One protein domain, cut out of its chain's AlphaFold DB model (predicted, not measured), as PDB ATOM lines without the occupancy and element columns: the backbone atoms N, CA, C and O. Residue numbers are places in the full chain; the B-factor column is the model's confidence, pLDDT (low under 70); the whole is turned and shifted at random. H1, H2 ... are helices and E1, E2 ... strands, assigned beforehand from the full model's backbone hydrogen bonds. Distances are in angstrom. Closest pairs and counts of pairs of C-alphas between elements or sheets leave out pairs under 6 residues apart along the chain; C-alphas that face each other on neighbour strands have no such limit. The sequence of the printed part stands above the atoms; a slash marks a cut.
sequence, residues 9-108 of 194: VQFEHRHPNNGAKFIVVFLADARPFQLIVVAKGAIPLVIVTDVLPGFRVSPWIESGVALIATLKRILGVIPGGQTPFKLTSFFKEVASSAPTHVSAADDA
ATOM      1  N   VAL A   9      29.542  22.802   3.929       92.62
ATOM      2  CA  VAL A   9      29.535  24.247   3.679       92.62
ATOM      3  C   VAL A   9      28.889  24.988   4.829       92.62
ATOM      4  O   VAL A   9      28.074  24.420   5.557       92.62
ATOM      5  N   GLN A  10      29.229  26.262   4.969       94.38
ATOM      6  CA  GLN A  10      28.578  27.152   5.912       94.38
ATOM      7  C   GLN A  10      28.234  28.505   5.289       94.38
ATOM      8  O   GLN A  10      28.874  28.959   4.340       94.38
ATOM      9  N   PHE A  11      27.229  29.158   5.861       94.88
ATOM     10  CA  PHE A  11      26.853  30.534   5.557       94.88
ATOM     11  C   PHE A  11      26.302  31.217   6.811       94.88
ATOM     12  O   PHE A  11      25.931  30.561   7.788       94.88
ATOM     13  N   GLU A  12      26.264  32.547   6.797       95.50
ATOM     14  CA  GLU A  12      25.654  33.318   7.877       95.50
ATOM     15  C   GLU A  12      24.199  33.649   7.560       95.50
ATOM     16  O   GLU A  12      23.842  33.984   6.433       95.50
ATOM     17  N   HIS A  13      23.364  33.600   8.590       96.31
ATOM     18  CA  HIS A  13      21.993  34.072   8.544       96.31
ATOM     19  C   HIS A  13      21.797  35.155   9.614       96.31
ATOM     20  O   HIS A  13      22.290  35.035  10.740       96.31
ATOM     21  N   ARG A  14      21.081  36.227   9.264       96.75
ATOM     22  CA  ARG A  14      20.740  37.324  10.171       96.75
ATOM     23  C   ARG A  14      19.226  37.475  10.237       96.75
ATOM     24  O   ARG A  14      18.605  37.773   9.220       96.75
ATOM     25  N   HIS A  15      18.663  37.345  11.436       95.00
ATOM     26  CA  HIS A  15      17.236  37.535  11.656       95.00
ATOM     27  C   HIS A  15      16.845  38.992  11.347       95.00
ATOM     28  O   HIS A  15      17.472  39.907  11.898       95.00
ATOM     29  N   PRO A  16      15.831  39.251  10.502       91.12
ATOM     30  CA  PRO A  16      15.508  40.599  10.041       91.12
ATOM     31  C   PRO A  16      15.008  41.530  11.150       91.12
ATOM     32  O   PRO A  16      15.282  42.724  11.091       91.12
ATOM     33  N   ASN A  17      14.319  41.014  12.177       87.38
ATOM     34  CA  ASN A  17      13.671  41.878  13.171       87.38
ATOM     35  C   ASN A  17      14.652  42.489  14.178       87.38
ATOM     36  O   ASN A  17      14.549  43.663  14.513       87.38
ATOM     37  N   ASN A  18      15.588  41.690  14.693       92.00
ATOM     38  CA  ASN A  18      16.490  42.109  15.771       92.00
ATOM     39  C   ASN A  18      17.976  41.946  15.420       92.00
ATOM     40  O   ASN A  18      18.849  42.221  16.240       92.00
ATOM     41  N   GLY A  19      18.286  41.481  14.208       94.19
ATOM     42  CA  GLY A  19      19.652  41.292  13.750       94.19
ATOM     43  C   GLY A  19      20.401  40.128  14.401       94.19
ATOM     44  O   GLY A  19      21.621  40.076  14.222       94.19
ATOM     45  N   ALA A  20      19.725  39.227  15.127       95.75
ATOM     46  CA  ALA A  20      20.333  38.026  15.697       95.75
ATOM     47  C   ALA A  20      21.055  37.225  14.606       95.75
ATOM     48  O   ALA A  20      20.522  37.025  13.516       95.75
ATOM     49  N   LYS A  21      22.288  36.796  14.885       96.81
ATOM     50  CA  LYS A  21      23.162  36.154  13.898       96.81
ATOM     51  C   LYS A  21      23.263  34.659  14.153       96.81
ATOM     52  O   LYS A  21      23.391  34.230  15.298       96.81
ATOM     53  N   PHE A  22      23.303  33.889  13.078       96.81
ATOM     54  CA  PHE A  22      23.449  32.443  13.096       96.81
ATOM     55  C   PHE A  22      24.518  32.016  12.089       96.81
ATOM     56  O   PHE A  22      24.601  32.582  11.001       96.81
ATOM     57  N   ILE A  23      25.326  31.019  12.448       96.50
ATOM     58  CA  ILE A  23      26.116  30.252  11.480       96.50
ATOM     59  C   ILE A  23      25.308  29.006  11.146       96.50
ATOM     60  O   ILE A  23      24.887  28.279  12.047       96.50
ATOM     61  N   VAL A  24      25.105  28.768   9.860       95.88
ATOM     62  CA  VAL A  24      24.385  27.611   9.345       95.88
ATOM     63  C   VAL A  24      25.390  26.722   8.637       95.88
ATOM     64  O   VAL A  24      26.099  27.194   7.754       95.88
ATOM     65  N   VAL A  25      25.461  25.453   9.024       95.38
ATOM     66  CA  VAL A  25      26.338  24.443   8.429       95.38
ATOM     67  C   VAL A  25      25.481  23.356   7.798       95.38
ATOM     68  O   VAL A  25      24.590  22.811   8.446       95.38
ATOM     69  N   PHE A  26      25.773  23.018   6.546       93.81
ATOM     70  CA  PHE A  26      25.144  21.917   5.828       93.81
ATOM     71  C   PHE A  26      26.166  20.811   5.554       93.81
ATOM     72  O   PHE A  26      27.216  21.062   4.956       93.81
ATOM     73  N   LEU A  27      25.850  19.593   5.999       92.62
ATOM     74  CA  LEU A  27      26.687  18.400   5.883       92.62
ATOM     75  C   LEU A  27      26.046  17.415   4.893       92.62
ATOM     76  O   LEU A  27      25.167  16.630   5.252       92.62
ATOM     77  N   ALA A  28      26.491  17.447   3.637       90.56
ATOM     78  CA  ALA A  28      26.034  16.558   2.564       90.56
ATOM     79  C   ALA A  28      26.727  15.178   2.582       90.56
ATOM     80  O   ALA A  28      26.325  14.242   1.886       90.56
ATOM     81  N   ASP A  29      27.789  15.018   3.368       88.62
ATOM     82  CA  ASP A  29      28.448  13.729   3.592       88.62
ATOM     83  C   ASP A  29      27.849  12.942   4.774       88.62
ATOM     84  O   ASP A  29      28.175  11.768   4.944       88.62
ATOM     85  N   ALA A  30      26.932  13.540   5.543       86.50
ATOM     86  CA  ALA A  30      26.157  12.850   6.573       86.50
ATOM     87  C   ALA A  30      25.059  11.950   5.962       86.50
ATOM     88  O   ALA A  30      24.670  12.100   4.796       86.50
ATOM     89  N   ARG A  31      24.567  10.972   6.732       85.19
ATOM     90  CA  ARG A  31      23.441  10.104   6.347       85.19
ATOM     91  C   ARG A  31      22.436   9.993   7.507       85.19
ATOM     92  O   ARG A  31      22.767   9.317   8.479       85.19
ATOM     93  N   PRO A  32      21.234  10.599   7.398       88.44
ATOM     94  CA  PRO A  32      20.814  11.555   6.357       88.44
ATOM     95  C   PRO A  32      21.697  12.817   6.341       88.44
ATOM     96  O   PRO A  32      22.530  13.008   7.225       88.44
ATOM     97  N   PHE A  33      21.553  13.670   5.320       92.31
ATOM     98  CA  PHE A  33      22.212  14.981   5.334       92.31
ATOM     99  C   PHE A  33      21.806  15.744   6.598       92.31
ATOM    100  O   PHE A  33      20.686  15.580   7.075       92.31
ATOM    101  N   GLN A  34      22.680  16.597   7.120       92.00
ATOM    102  CA  GLN A  34      22.405  17.335   8.354       92.00
ATOM    103  C   GLN A  34      22.507  18.840   8.150       92.00
ATOM    104  O   GLN A  34      23.350  19.329   7.392       92.00
ATOM    105  N   LEU A  35      21.657  19.571   8.865       93.56
ATOM    106  CA  LEU A  35      21.717  21.016   9.013       93.56
ATOM    107  C   LEU A  35      21.991  21.347  10.480       93.56
ATOM    108  O   LEU A  35      21.250  20.921  11.366       93.56
ATOM    109  N   ILE A  36      23.037  22.128  10.725       94.44
ATOM    110  CA  ILE A  36      23.403  22.630  12.050       94.44
ATOM    111  C   ILE A  36      23.236  24.147  12.029       94.44
ATOM    112  O   ILE A  36      23.841  24.831  11.206       94.44
ATOM    113  N   VAL A  37      22.435  24.689  12.939       94.81
ATOM    114  CA  VAL A  37      22.232  26.132  13.103       94.81
ATOM    115  C   VAL A  37      22.750  26.538  14.474       94.81
ATOM    116  O   VAL A  37      22.243  26.087  15.499       94.81
ATOM    117  N   VAL A  38      23.760  27.402  14.497       94.69
ATOM    118  CA  VAL A  38      24.430  27.859  15.718       94.69
ATOM    119  C   VAL A  38      24.176  29.344  15.905       94.69
ATOM    120  O   VAL A  38      24.549  30.146  15.050       94.69
ATOM    121  N   ALA A  39      23.585  29.736  17.033       94.19
ATOM    122  CA  ALA A  39      23.445  31.148  17.366       94.19
ATOM    123  C   ALA A  39      24.809  31.775  17.697       94.19
ATOM    124  O   ALA A  39      25.622  31.200  18.427       94.19
ATOM    125  N   LYS A  40      25.053  32.982  17.182       89.94
ATOM    126  CA  LYS A  40      26.183  33.828  17.577       89.94
ATOM    127  C   LYS A  40      25.695  34.810  18.642       89.94
ATOM    128  O   LYS A  40      24.802  35.612  18.380       89.94
ATOM    129  N   GLY A  41      26.297  34.775  19.825       85.06
ATOM    130  CA  GLY A  41      25.981  35.699  20.912       85.06
ATOM    131  C   GLY A  41      26.197  35.080  22.288       85.06
ATOM    132  O   GLY A  41      26.740  33.985  22.406       85.06
ATOM    133  N   ALA A  42      25.754  35.795  23.323       82.38
ATOM    134  CA  ALA A  42      25.905  35.373  24.716       82.38
ATOM    135  C   ALA A  42      25.002  34.188  25.099       82.38
ATOM    136  O   ALA A  42      25.294  33.475  26.053       82.38
ATOM    137  N   ILE A  43      23.897  33.982  24.376       87.75
ATOM    138  CA  ILE A  43      22.988  32.861  24.615       87.75
ATOM    139  C   ILE A  43      23.407  31.700  23.705       87.75
ATOM    140  O   ILE A  43      23.225  31.810  22.488       87.75
ATOM    141  N   PRO A  44      23.941  30.593  24.252       86.81
ATOM    142  CA  PRO A  44      24.295  29.437  23.447       86.81
ATOM    143  C   PRO A  44      23.032  28.743  22.932       86.81
ATOM    144  O   PRO A  44      22.087  28.489  23.681       86.81
ATOM    145  N   LEU A  45      23.026  28.425  21.641       92.12
ATOM    146  CA  LEU A  45      22.000  27.606  21.010       92.12
ATOM    147  C   LEU A  45      22.609  26.876  19.814       92.12
ATOM    148  O   LEU A  45      23.210  27.509  18.943       92.12
ATOM    149  N   VAL A  46      22.407  25.563  19.771       92.38
ATOM    150  CA  VAL A  46      22.708  24.711  18.621       92.38
ATOM    151  C   VAL A  46      21.439  23.942  18.285       92.38
ATOM    152  O   VAL A  46      20.853  23.297  19.151       92.38
ATOM    153  N   ILE A  47      21.002  24.039  17.036       91.94
ATOM    154  CA  ILE A  47      19.899  23.255  16.489       91.94
ATOM    155  C   ILE A  47      20.500  22.305  15.469       91.94
ATOM    156  O   ILE A  47      21.182  22.758  14.553       91.94
ATOM    157  N   VAL A  48      20.232  21.011  15.614       90.69
ATOM    158  CA  VAL A  48      20.615  19.998  14.628       90.69
ATOM    159  C   VAL A  48      19.367  19.303  14.136       90.69
ATOM    160  O   VAL A  48      18.480  18.972  14.920       90.69
ATOM    161  N   THR A  49      19.271  19.149  12.824       90.56
ATOM    162  CA  THR A  49      18.116  18.531  12.186       90.56
ATOM    163  C   THR A  49      18.523  17.833  10.901       90.56
ATOM    164  O   THR A  49      19.422  18.281  10.179       90.56
ATOM    165  N   ASP A  50      17.844  16.729  10.625       91.69
ATOM    166  CA  ASP A  50      18.034  15.970   9.405       91.69
ATOM    167  C   ASP A  50      17.414  16.703   8.213       91.69
ATOM    168  O   ASP A  50      16.299  17.234   8.259       91.69
ATOM    169  N   VAL A  51      18.146  16.684   7.107       90.56
ATOM    170  CA  VAL A  51      17.702  17.171   5.810       90.56
ATOM    171  C   VAL A  51      17.268  15.966   4.982       90.56
ATOM    172  O   VAL A  51      18.072  15.167   4.499       90.56
ATOM    173  N   LEU A  52      15.956  15.845   4.829       88.31
ATOM    174  CA  LEU A  52      15.274  14.793   4.090       88.31
ATOM    175  C   LEU A  52      15.404  14.998   2.569       88.31
ATOM    176  O   LEU A  52      15.689  16.114   2.109       88.31
ATOM    177  N   PRO A  53      15.119  13.956   1.757       84.44
ATOM    178  CA  PRO A  53      15.092  14.070   0.302       84.44
ATOM    179  C   PRO A  53      14.273  15.272  -0.183       84.44
ATOM    180  O   PRO A  53      13.183  15.546   0.333       84.44
ATOM    181  N   GLY A  54      14.812  15.980  -1.178       85.62
ATOM    182  CA  GLY A  54      14.270  17.255  -1.656       85.62
ATOM    183  C   GLY A  54      14.655  18.466  -0.798       85.62
ATOM    184  O   GLY A  54      13.961  19.474  -0.860       85.62
ATOM    185  N   PHE A  55      15.724  18.365   0.006       84.19
ATOM    186  CA  PHE A  55      16.215  19.428   0.899       84.19
ATOM    187  C   PHE A  55      15.161  19.914   1.902       84.19
ATOM    188  O   PHE A  55      15.063  21.098   2.223       84.19
ATOM    189  N   ARG A  56      14.343  18.981   2.397       84.88
ATOM    190  CA  ARG A  56      13.271  19.284   3.347       84.88
ATOM    191  C   ARG A  56      13.767  19.100   4.769       84.88
ATOM    192  O   ARG A  56      14.334  18.064   5.091       84.88
ATOM    193  N   VAL A  57      13.488  20.071   5.623       86.19
ATOM    194  CA  VAL A  57      13.778  19.996   7.057       86.19
ATOM    195  C   VAL A  57      12.481  19.726   7.806       86.19
ATOM    196  O   VAL A  57      11.470  20.387   7.551       86.19
ATOM    197  N   SER A  58      12.502  18.760   8.725       78.19
ATOM    198  CA  SER A  58      11.370  18.541   9.622       78.19
ATOM    199  C   SER A  58      11.291  19.691  10.631       78.19
ATOM    200  O   SER A  58      12.266  19.953  11.333       78.19
ATOM    201  N   PRO A  59      10.146  20.380  10.770       71.88
ATOM    202  CA  PRO A  59       9.973  21.416  11.783       71.88
ATOM    203  C   PRO A  59       9.698  20.836  13.176       71.88
ATOM    204  O   PRO A  59       9.191  21.543  14.048       71.88
ATOM    205  N   TRP A  60       9.968  19.551  13.381       72.88
ATOM    206  CA  TRP A  60       9.817  18.894  14.662       72.88
ATOM    207  C   TRP A  60      11.190  18.656  15.280       72.88
ATOM    208  O   TRP A  60      12.060  18.044  14.665       72.88
ATOM    209  N   ILE A  61      11.367  19.169  16.495       71.44
ATOM    210  CA  ILE A  61      12.561  18.960  17.307       71.44
ATOM    211  C   ILE A  61      12.115  18.148  18.519       71.44
ATOM    212  O   ILE A  61      11.389  18.662  19.377       71.44
ATOM    213  N   GLU A  62      12.532  16.885  18.569       59.16
ATOM    214  CA  GLU A  62      12.292  16.004  19.712       59.16
ATOM    215  C   GLU A  62      12.818  16.653  20.998       59.16
ATOM    216  O   GLU A  62      13.899  17.242  21.005       59.16
ATOM    217  N   SER A  63      12.038  16.614  22.084       59.25
ATOM    218  CA  SER A  63      12.385  17.266  23.365       59.25
ATOM    219  C   SER A  63      12.633  18.790  23.276       59.25
ATOM    220  O   SER A  63      13.239  19.398  24.159       59.25
ATOM    221  N   GLY A  64      12.124  19.448  22.228       72.62
ATOM    222  CA  GLY A  64      12.507  20.805  21.835       72.62
ATOM    223  C   GLY A  64      11.918  21.972  22.634       72.62
ATOM    224  O   GLY A  64      12.140  23.110  22.239       72.62
ATOM    225  N   VAL A  65      11.177  21.778  23.731       83.44
ATOM    226  CA  VAL A  65      10.503  22.902  24.430       83.44
ATOM    227  C   VAL A  65      11.506  23.957  24.916       83.44
ATOM    228  O   VAL A  65      11.345  25.142  24.618       83.44
ATOM    229  N   ALA A  66      12.574  23.534  25.598       87.75
ATOM    230  CA  ALA A  66      13.621  24.438  26.086       87.75
ATOM    231  C   ALA A  66      14.421  25.078  24.937       87.75
ATOM    232  O   ALA A  66      14.756  26.267  24.983       87.75
ATOM    233  N   LEU A  67      14.671  24.312  23.871       89.62
ATOM    234  CA  LEU A  67      15.335  24.795  22.661       89.62
ATOM    235  C   LEU A  67      14.497  25.884  21.981       89.62
ATOM    236  O   LEU A  67      15.010  26.959  21.683       89.62
ATOM    237  N   ILE A  68      13.199  25.649  21.793       90.56
ATOM    238  CA  ILE A  68      12.269  26.603  21.185       90.56
ATOM    239  C   ILE A  68      12.104  27.843  22.062       90.56
ATOM    240  O   ILE A  68      12.062  28.951  21.534       90.56
ATOM    241  N   ALA A  69      12.048  27.695  23.388       90.56
ATOM    242  CA  ALA A  69      12.034  28.833  24.304       90.56
ATOM    243  C   ALA A  69      13.314  29.678  24.175       90.56
ATOM    244  O   ALA A  69      13.247  30.906  24.086       90.56
ATOM    245  N   THR A  70      14.475  29.028  24.083       93.12
ATOM    246  CA  THR A  70      15.763  29.705  23.882       93.12
ATOM    247  C   THR A  70      15.824  30.406  22.529       93.12
ATOM    248  O   THR A  70      16.199  31.575  22.471       93.12
ATOM    249  N   LEU A  71      15.386  29.743  21.456       93.62
ATOM    250  CA  LEU A  71      15.301  30.335  20.124       93.62
ATOM    251  C   LEU A  71      14.386  31.564  20.125       93.62
ATOM    252  O   LEU A  71      14.800  32.625  19.674       93.62
ATOM    253  N   LYS A  72      13.184  31.468  20.706       92.75
ATOM    254  CA  LYS A  72      12.262  32.606  20.859       92.75
ATOM    255  C   LYS A  72      12.921  33.784  21.576       92.75
ATOM    256  O   LYS A  72      12.779  34.915  21.123       92.75
ATOM    257  N   ARG A  73      13.674  33.519  22.649       93.06
ATOM    258  CA  ARG A  73      14.421  34.547  23.386       93.06
ATOM    259  C   ARG A  73      15.492  35.210  22.516       93.06
ATOM    260  O   ARG A  73      15.578  36.432  22.509       93.06
ATOM    261  N   ILE A  74      16.267  34.431  21.759       94.44
ATOM    262  CA  ILE A  74      17.291  34.954  20.834       94.44
ATOM    263  C   ILE A  74      16.659  35.797  19.722       94.44
ATOM    264  O   ILE A  74      17.187  36.846  19.365       94.44
ATOM    265  N   LEU A  75      15.519  35.360  19.193       93.50
ATOM    266  CA  LEU A  75      14.785  36.053  18.134       93.50
ATOM    267  C   LEU A  75      13.965  37.251  18.645       93.50
ATOM    268  O   LEU A  75      13.366  37.962  17.845       93.50
ATOM    269  N   GLY A  76      13.923  37.489  19.962       90.94
ATOM    270  CA  GLY A  76      13.136  38.573  20.552       90.94
ATOM    271  C   GLY A  76      11.625  38.397  20.377       90.94
ATOM    272  O   GLY A  76      10.898  39.380  20.276       90.94
ATOM    273  N   VAL A  77      11.137  37.154  20.308       89.44
ATOM    274  CA  VAL A  77       9.704  36.864  20.166       89.44
ATOM    275  C   VAL A  77       8.963  37.325  21.420       89.44
ATOM    276  O   VAL A  77       9.196  36.809  22.513       89.44
ATOM    277  N   ILE A  78       8.028  38.257  21.240       80.44
ATOM    278  CA  ILE A  78       7.209  38.820  22.316       80.44
ATOM    279  C   ILE A  78       6.069  37.843  22.666       80.44
ATOM    280  O   ILE A  78       5.288  37.476  21.781       80.44
ATOM    281  N   PRO A  79       5.930  37.416  23.936       76.38
ATOM    282  CA  PRO A  79       4.782  36.625  24.380       76.38
ATOM    283  C   PRO A  79       3.458  37.366  24.140       76.38
ATOM    284  O   PRO A  79       3.340  38.541  24.469       76.38
ATOM    285  N   GLY A  80       2.456  36.690  23.570       71.06
ATOM    286  CA  GLY A  80       1.133  37.283  23.313       71.06
ATOM    287  C   GLY A  80       1.058  38.243  22.116       71.06
ATOM    288  O   GLY A  80       0.022  38.870  21.914       71.06
ATOM    289  N   GLY A  81       2.121  38.362  21.311       73.38
ATOM    290  CA  GLY A  81       2.090  39.138  20.067       73.38
ATOM    291  C   GLY A  81       1.091  38.589  19.036       73.38
ATOM    292  O   GLY A  81       0.748  37.407  19.050       73.38
ATOM    293  N   GLN A  82       0.658  39.442  18.098       67.12
ATOM    294  CA  GLN A  82      -0.370  39.099  17.098       67.12
ATOM    295  C   GLN A  82       0.016  37.931  16.174       67.12
ATOM    296  O   GLN A  82      -0.861  37.239  15.663       67.12
ATOM    297  N   THR A  83       1.316  37.693  15.954       74.69
ATOM    298  CA  THR A  83       1.802  36.581  15.121       74.69
ATOM    299  C   THR A  83       2.516  35.534  15.979       74.69
ATOM    300  O   THR A  83       3.598  35.809  16.502       74.69
ATOM    301  N   PRO A  84       1.966  34.311  16.105       81.81
ATOM    302  CA  PRO A  84       2.633  33.226  16.811       81.81
ATOM    303  C   PRO A  84       3.951  32.841  16.136       81.81
ATOM    304  O   PRO A  84       4.020  32.695  14.913       81.81
ATOM    305  N   PHE A  85       4.986  32.595  16.938       88.06
ATOM    306  CA  PHE A  85       6.232  32.024  16.432       88.06
ATOM    307  C   PHE A  85       5.995  30.628  15.847       88.06
ATOM    308  O   PHE A  85       5.430  29.754  16.508       88.06
ATOM    309  N   LYS A  86       6.496  30.408  14.628       89.25
ATOM    310  CA  LYS A  86       6.483  29.113  13.943       89.25
ATOM    311  C   LYS A  86       7.906  28.730  13.566       89.25
ATOM    312  O   LYS A  86       8.574  29.465  12.842       89.25
ATOM    313  N   LEU A  87       8.341  27.543  13.988       90.25
ATOM    314  CA  LEU A  87       9.668  27.031  13.642       90.25
ATOM    315  C   LEU A  87       9.837  26.849  12.123       90.25
ATOM    316  O   LEU A  87      10.905  27.110  11.579       90.25
ATOM    317  N   THR A  88       8.761  26.484  11.423       90.44
ATOM    318  CA  THR A  88       8.733  26.432   9.954       90.44
ATOM    319  C   THR A  88       9.072  27.776   9.314       90.44
ATOM    320  O   THR A  88       9.785  27.800   8.316       90.44
ATOM    321  N   SER A  89       8.583  28.889   9.869       91.75
ATOM    322  CA  SER A  89       8.903  30.227   9.361       91.75
ATOM    323  C   SER A  89      10.386  30.539   9.543       91.75
ATOM    324  O   SER A  89      11.012  31.010   8.601       91.75
ATOM    325  N   PHE A  90      10.960  30.194  10.699       93.81
ATOM    326  CA  PHE A  90      12.394  30.352  10.942       93.81
ATOM    327  C   PHE A  90      13.240  29.532   9.958       93.81
ATOM    328  O   PHE A  90      14.162  30.065   9.353       93.81
ATOM    329  N   PHE A  91      12.908  28.262   9.710       93.56
ATOM    330  CA  PHE A  91      13.663  27.467   8.734       93.56
ATOM    331  C   PHE A  91      13.520  27.974   7.294       93.56
ATOM    332  O   PHE A  91      14.484  27.902   6.537       93.56
ATOM    333  N   LYS A  92      12.361  28.522   6.906       92.81
ATOM    334  CA  LYS A  92      12.207  29.189   5.600       92.81
ATOM    335  C   LYS A  92      13.084  30.437   5.490       92.81
ATOM    336  O   LYS A  92      13.654  30.680   4.434       92.81
ATOM    337  N   GLU A  93      13.198  31.196   6.575       94.56
ATOM    338  CA  GLU A  93      14.060  32.377   6.669       94.56
ATOM    339  C   GLU A  93      15.553  32.009   6.590       94.56
ATOM    340  O   GLU A  93      16.329  32.636   5.872       94.56
ATOM    341  N   VAL A  94      15.960  30.928   7.259       94.81
ATOM    342  CA  VAL A  94      17.312  30.370   7.121       94.81
ATOM    343  C   VAL A  94      17.564  29.911   5.684       94.81
ATOM    344  O   VAL A  94      18.602  30.229   5.108       94.81
ATOM    345  N   ALA A  95      16.608  29.202   5.079       92.62
ATOM    346  CA  ALA A  95      16.722  28.710   3.709       92.62
ATOM    347  C   ALA A  95      16.815  29.844   2.676       92.62
ATOM    348  O   ALA A  95      17.544  29.700   1.700       92.62
ATOM    349  N   SER A  96      16.147  30.984   2.887       93.06
ATOM    350  CA  SER A  96      16.267  32.139   1.984       93.06
ATOM    351  C   SER A  96      17.631  32.832   2.058       93.06
ATOM    352  O   SER A  96      17.980  33.580   1.150       93.06
ATOM    353  N   SER A  97      18.407  32.570   3.114       94.00
ATOM    354  CA  SER A  97      19.792  33.038   3.252       94.00
ATOM    355  C   SER A  97      20.813  32.056   2.666       94.00
ATOM    356  O   SER A  97      22.000  32.373   2.610       94.00
ATOM    357  N   ALA A  98      20.379  30.861   2.247       90.81
ATOM    358  CA  ALA A  98      21.275  29.861   1.690       90.81
ATOM    359  C   ALA A  98      21.845  30.337   0.338       90.81
ATOM    360  O   ALA A  98      21.086  30.787  -0.526       90.81
ATOM    361  N   PRO A  99      23.163  30.208   0.111       87.44
ATOM    362  CA  PRO A  99      23.760  30.537  -1.174       87.44
ATOM    363  C   PRO A  99      23.166  29.688  -2.303       87.44
ATOM    364  O   PRO A  99      23.067  28.466  -2.192       87.44
ATOM    365  N   THR A 100      22.832  30.319  -3.429       84.31
ATOM    366  CA  THR A 100      22.347  29.620  -4.635       84.31
ATOM    367  C   THR A 100      23.441  28.800  -5.322       84.31
ATOM    368  O   THR A 100      23.151  27.850  -6.047       84.31
ATOM    369  N   HIS A 101      24.709  29.141  -5.069       81.81
ATOM    370  CA  HIS A 101      25.878  28.450  -5.594       81.81
ATOM    371  C   HIS A 101      26.863  28.126  -4.470       81.81
ATOM    372  O   HIS A 101      27.205  28.984  -3.659       81.81
ATOM    373  N   VAL A 102      27.396  26.900  -4.475       76.94
ATOM    374  CA  VAL A 102      28.376  26.424  -3.480       76.94
ATOM    375  C   VAL A 102      29.648  27.280  -3.454       76.94
ATOM    376  O   VAL A 102      30.282  27.413  -2.412       76.94
ATOM    377  N   SER A 103      30.028  27.891  -4.578       76.81
ATOM    378  CA  SER A 103      31.178  28.801  -4.654       76.81
ATOM    379  C   SER A 103      31.020  30.066  -3.807       76.81
ATOM    380  O   SER A 103      32.025  30.684  -3.485       76.81
ATOM    381  N   ALA A 104      29.789  30.444  -3.453       78.88
ATOM    382  CA  ALA A 104      29.494  31.591  -2.598       78.88
ATOM    383  C   ALA A 104      29.384  31.220  -1.104       78.88
ATOM    384  O   ALA A 104      29.112  32.091  -0.284       78.88
ATOM    385  N   ALA A 105      29.571  29.943  -0.751       83.06
ATOM    386  CA  ALA A 105      29.588  29.466   0.629       83.06
ATOM    387  C   ALA A 105      31.024  29.258   1.132       83.06
ATOM    388  O   ALA A 105      31.916  28.887   0.360       83.06
ATOM    389  N   ASP A 106      31.226  29.393   2.439       86.94
ATOM    390  CA  ASP A 106      32.489  29.066   3.104       86.94
ATOM    391  C   ASP A 106      32.562  27.572   3.438       86.94
ATOM    392  O   ASP A 106      31.546  26.874   3.476       86.94
ATOM    393  N   ASP A 107      33.772  27.053   3.656       88.50
ATOM    394  CA  ASP A 107      33.931  25.688   4.156       88.50
ATOM    395  C   ASP A 107      33.447  25.623   5.598       88.50
ATOM    396  O   ASP A 107      33.685  26.537   6.395       88.50
ATOM    397  N   ALA A 108      32.763  24.532   5.941       90.12
ATOM    398  CA  ALA A 108      32.312  24.334   7.306       90.12
ATOM    399  C   ALA A 108      33.512  24.294   8.260       90.12
ATOM    400  O   ALA A 108      34.411  23.453   8.138       90.12
TER     401      ALA A 108
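AT A GLANCE: This is residues 9 to 108 of the 194 residues of an uncharacterized protein of Mycobacteroides chelonae (UniProt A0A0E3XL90). A strongly twisted sheet of four strands forms a wall, with H2 packed across the E1 and E2 part of one face and H1 grazing the sheet, mostly near E4. Residues 78 to 84 stick out as a free loop between the helices, and the last printed residues fold back to pair with E1. The printed part has 100 residues, with four named strands followed by two named helices. The sheet's order is E1, E2, E3, E4, antiparallel throughout; the class is mixed, with 48 residues in named elements, under half. The whole is compact, with a radius of gyration of the C-alphas of 13.5 A, and spans 40 by 26 by 24 A.

IN THESE COORDINATES: E1 is residues 9 to 14, 17.0 A, beginning at C-alpha 9 (29.535, 24.247, 3.679). E2 is residues 21 to 27, 19.8 A; E3 is residues 33 to 40, 22.8 A; E4 is residues 46 to 52, 19.1 A. H1, residues 65 to 74, and H2, residues 87 to 96, are each 14.3 A; H2 ends at C-alpha 96 (16.267, 32.139, 1.984).

HOW THE PARTS SIT: The strands form a meander, each the antiparallel neighbour of the one before. N 11 and O 24 are 3.0 A apart, N 25 and O 36 2.8 A, and N 35 and O 49 2.9 A, within hydrogen-bond range. H2 is on the sheet at a height of 10.3 A, across the strands at 67 degrees to E1 on the local plane; the closest C-alphas of E1 and H2 are His 13 and Val 94, 6.1 A. H1 only grazes the sheet with residues 67 to 74. H1 and H2 are close but not clearly touching, C-alphas 68 and 87 being 8.0 A apart. In both helices every O i to N i+4 pair is within range.

THE WHOLE: The outline is only just elongated; the C-alphas farthest apart, Gly 80 and Ser 103, are 41.9 A apart. The printed part has no cut. The links E4 to H1 and H1 to H2 are long. Confidence is under 70 at residues 62 to 63 and 82.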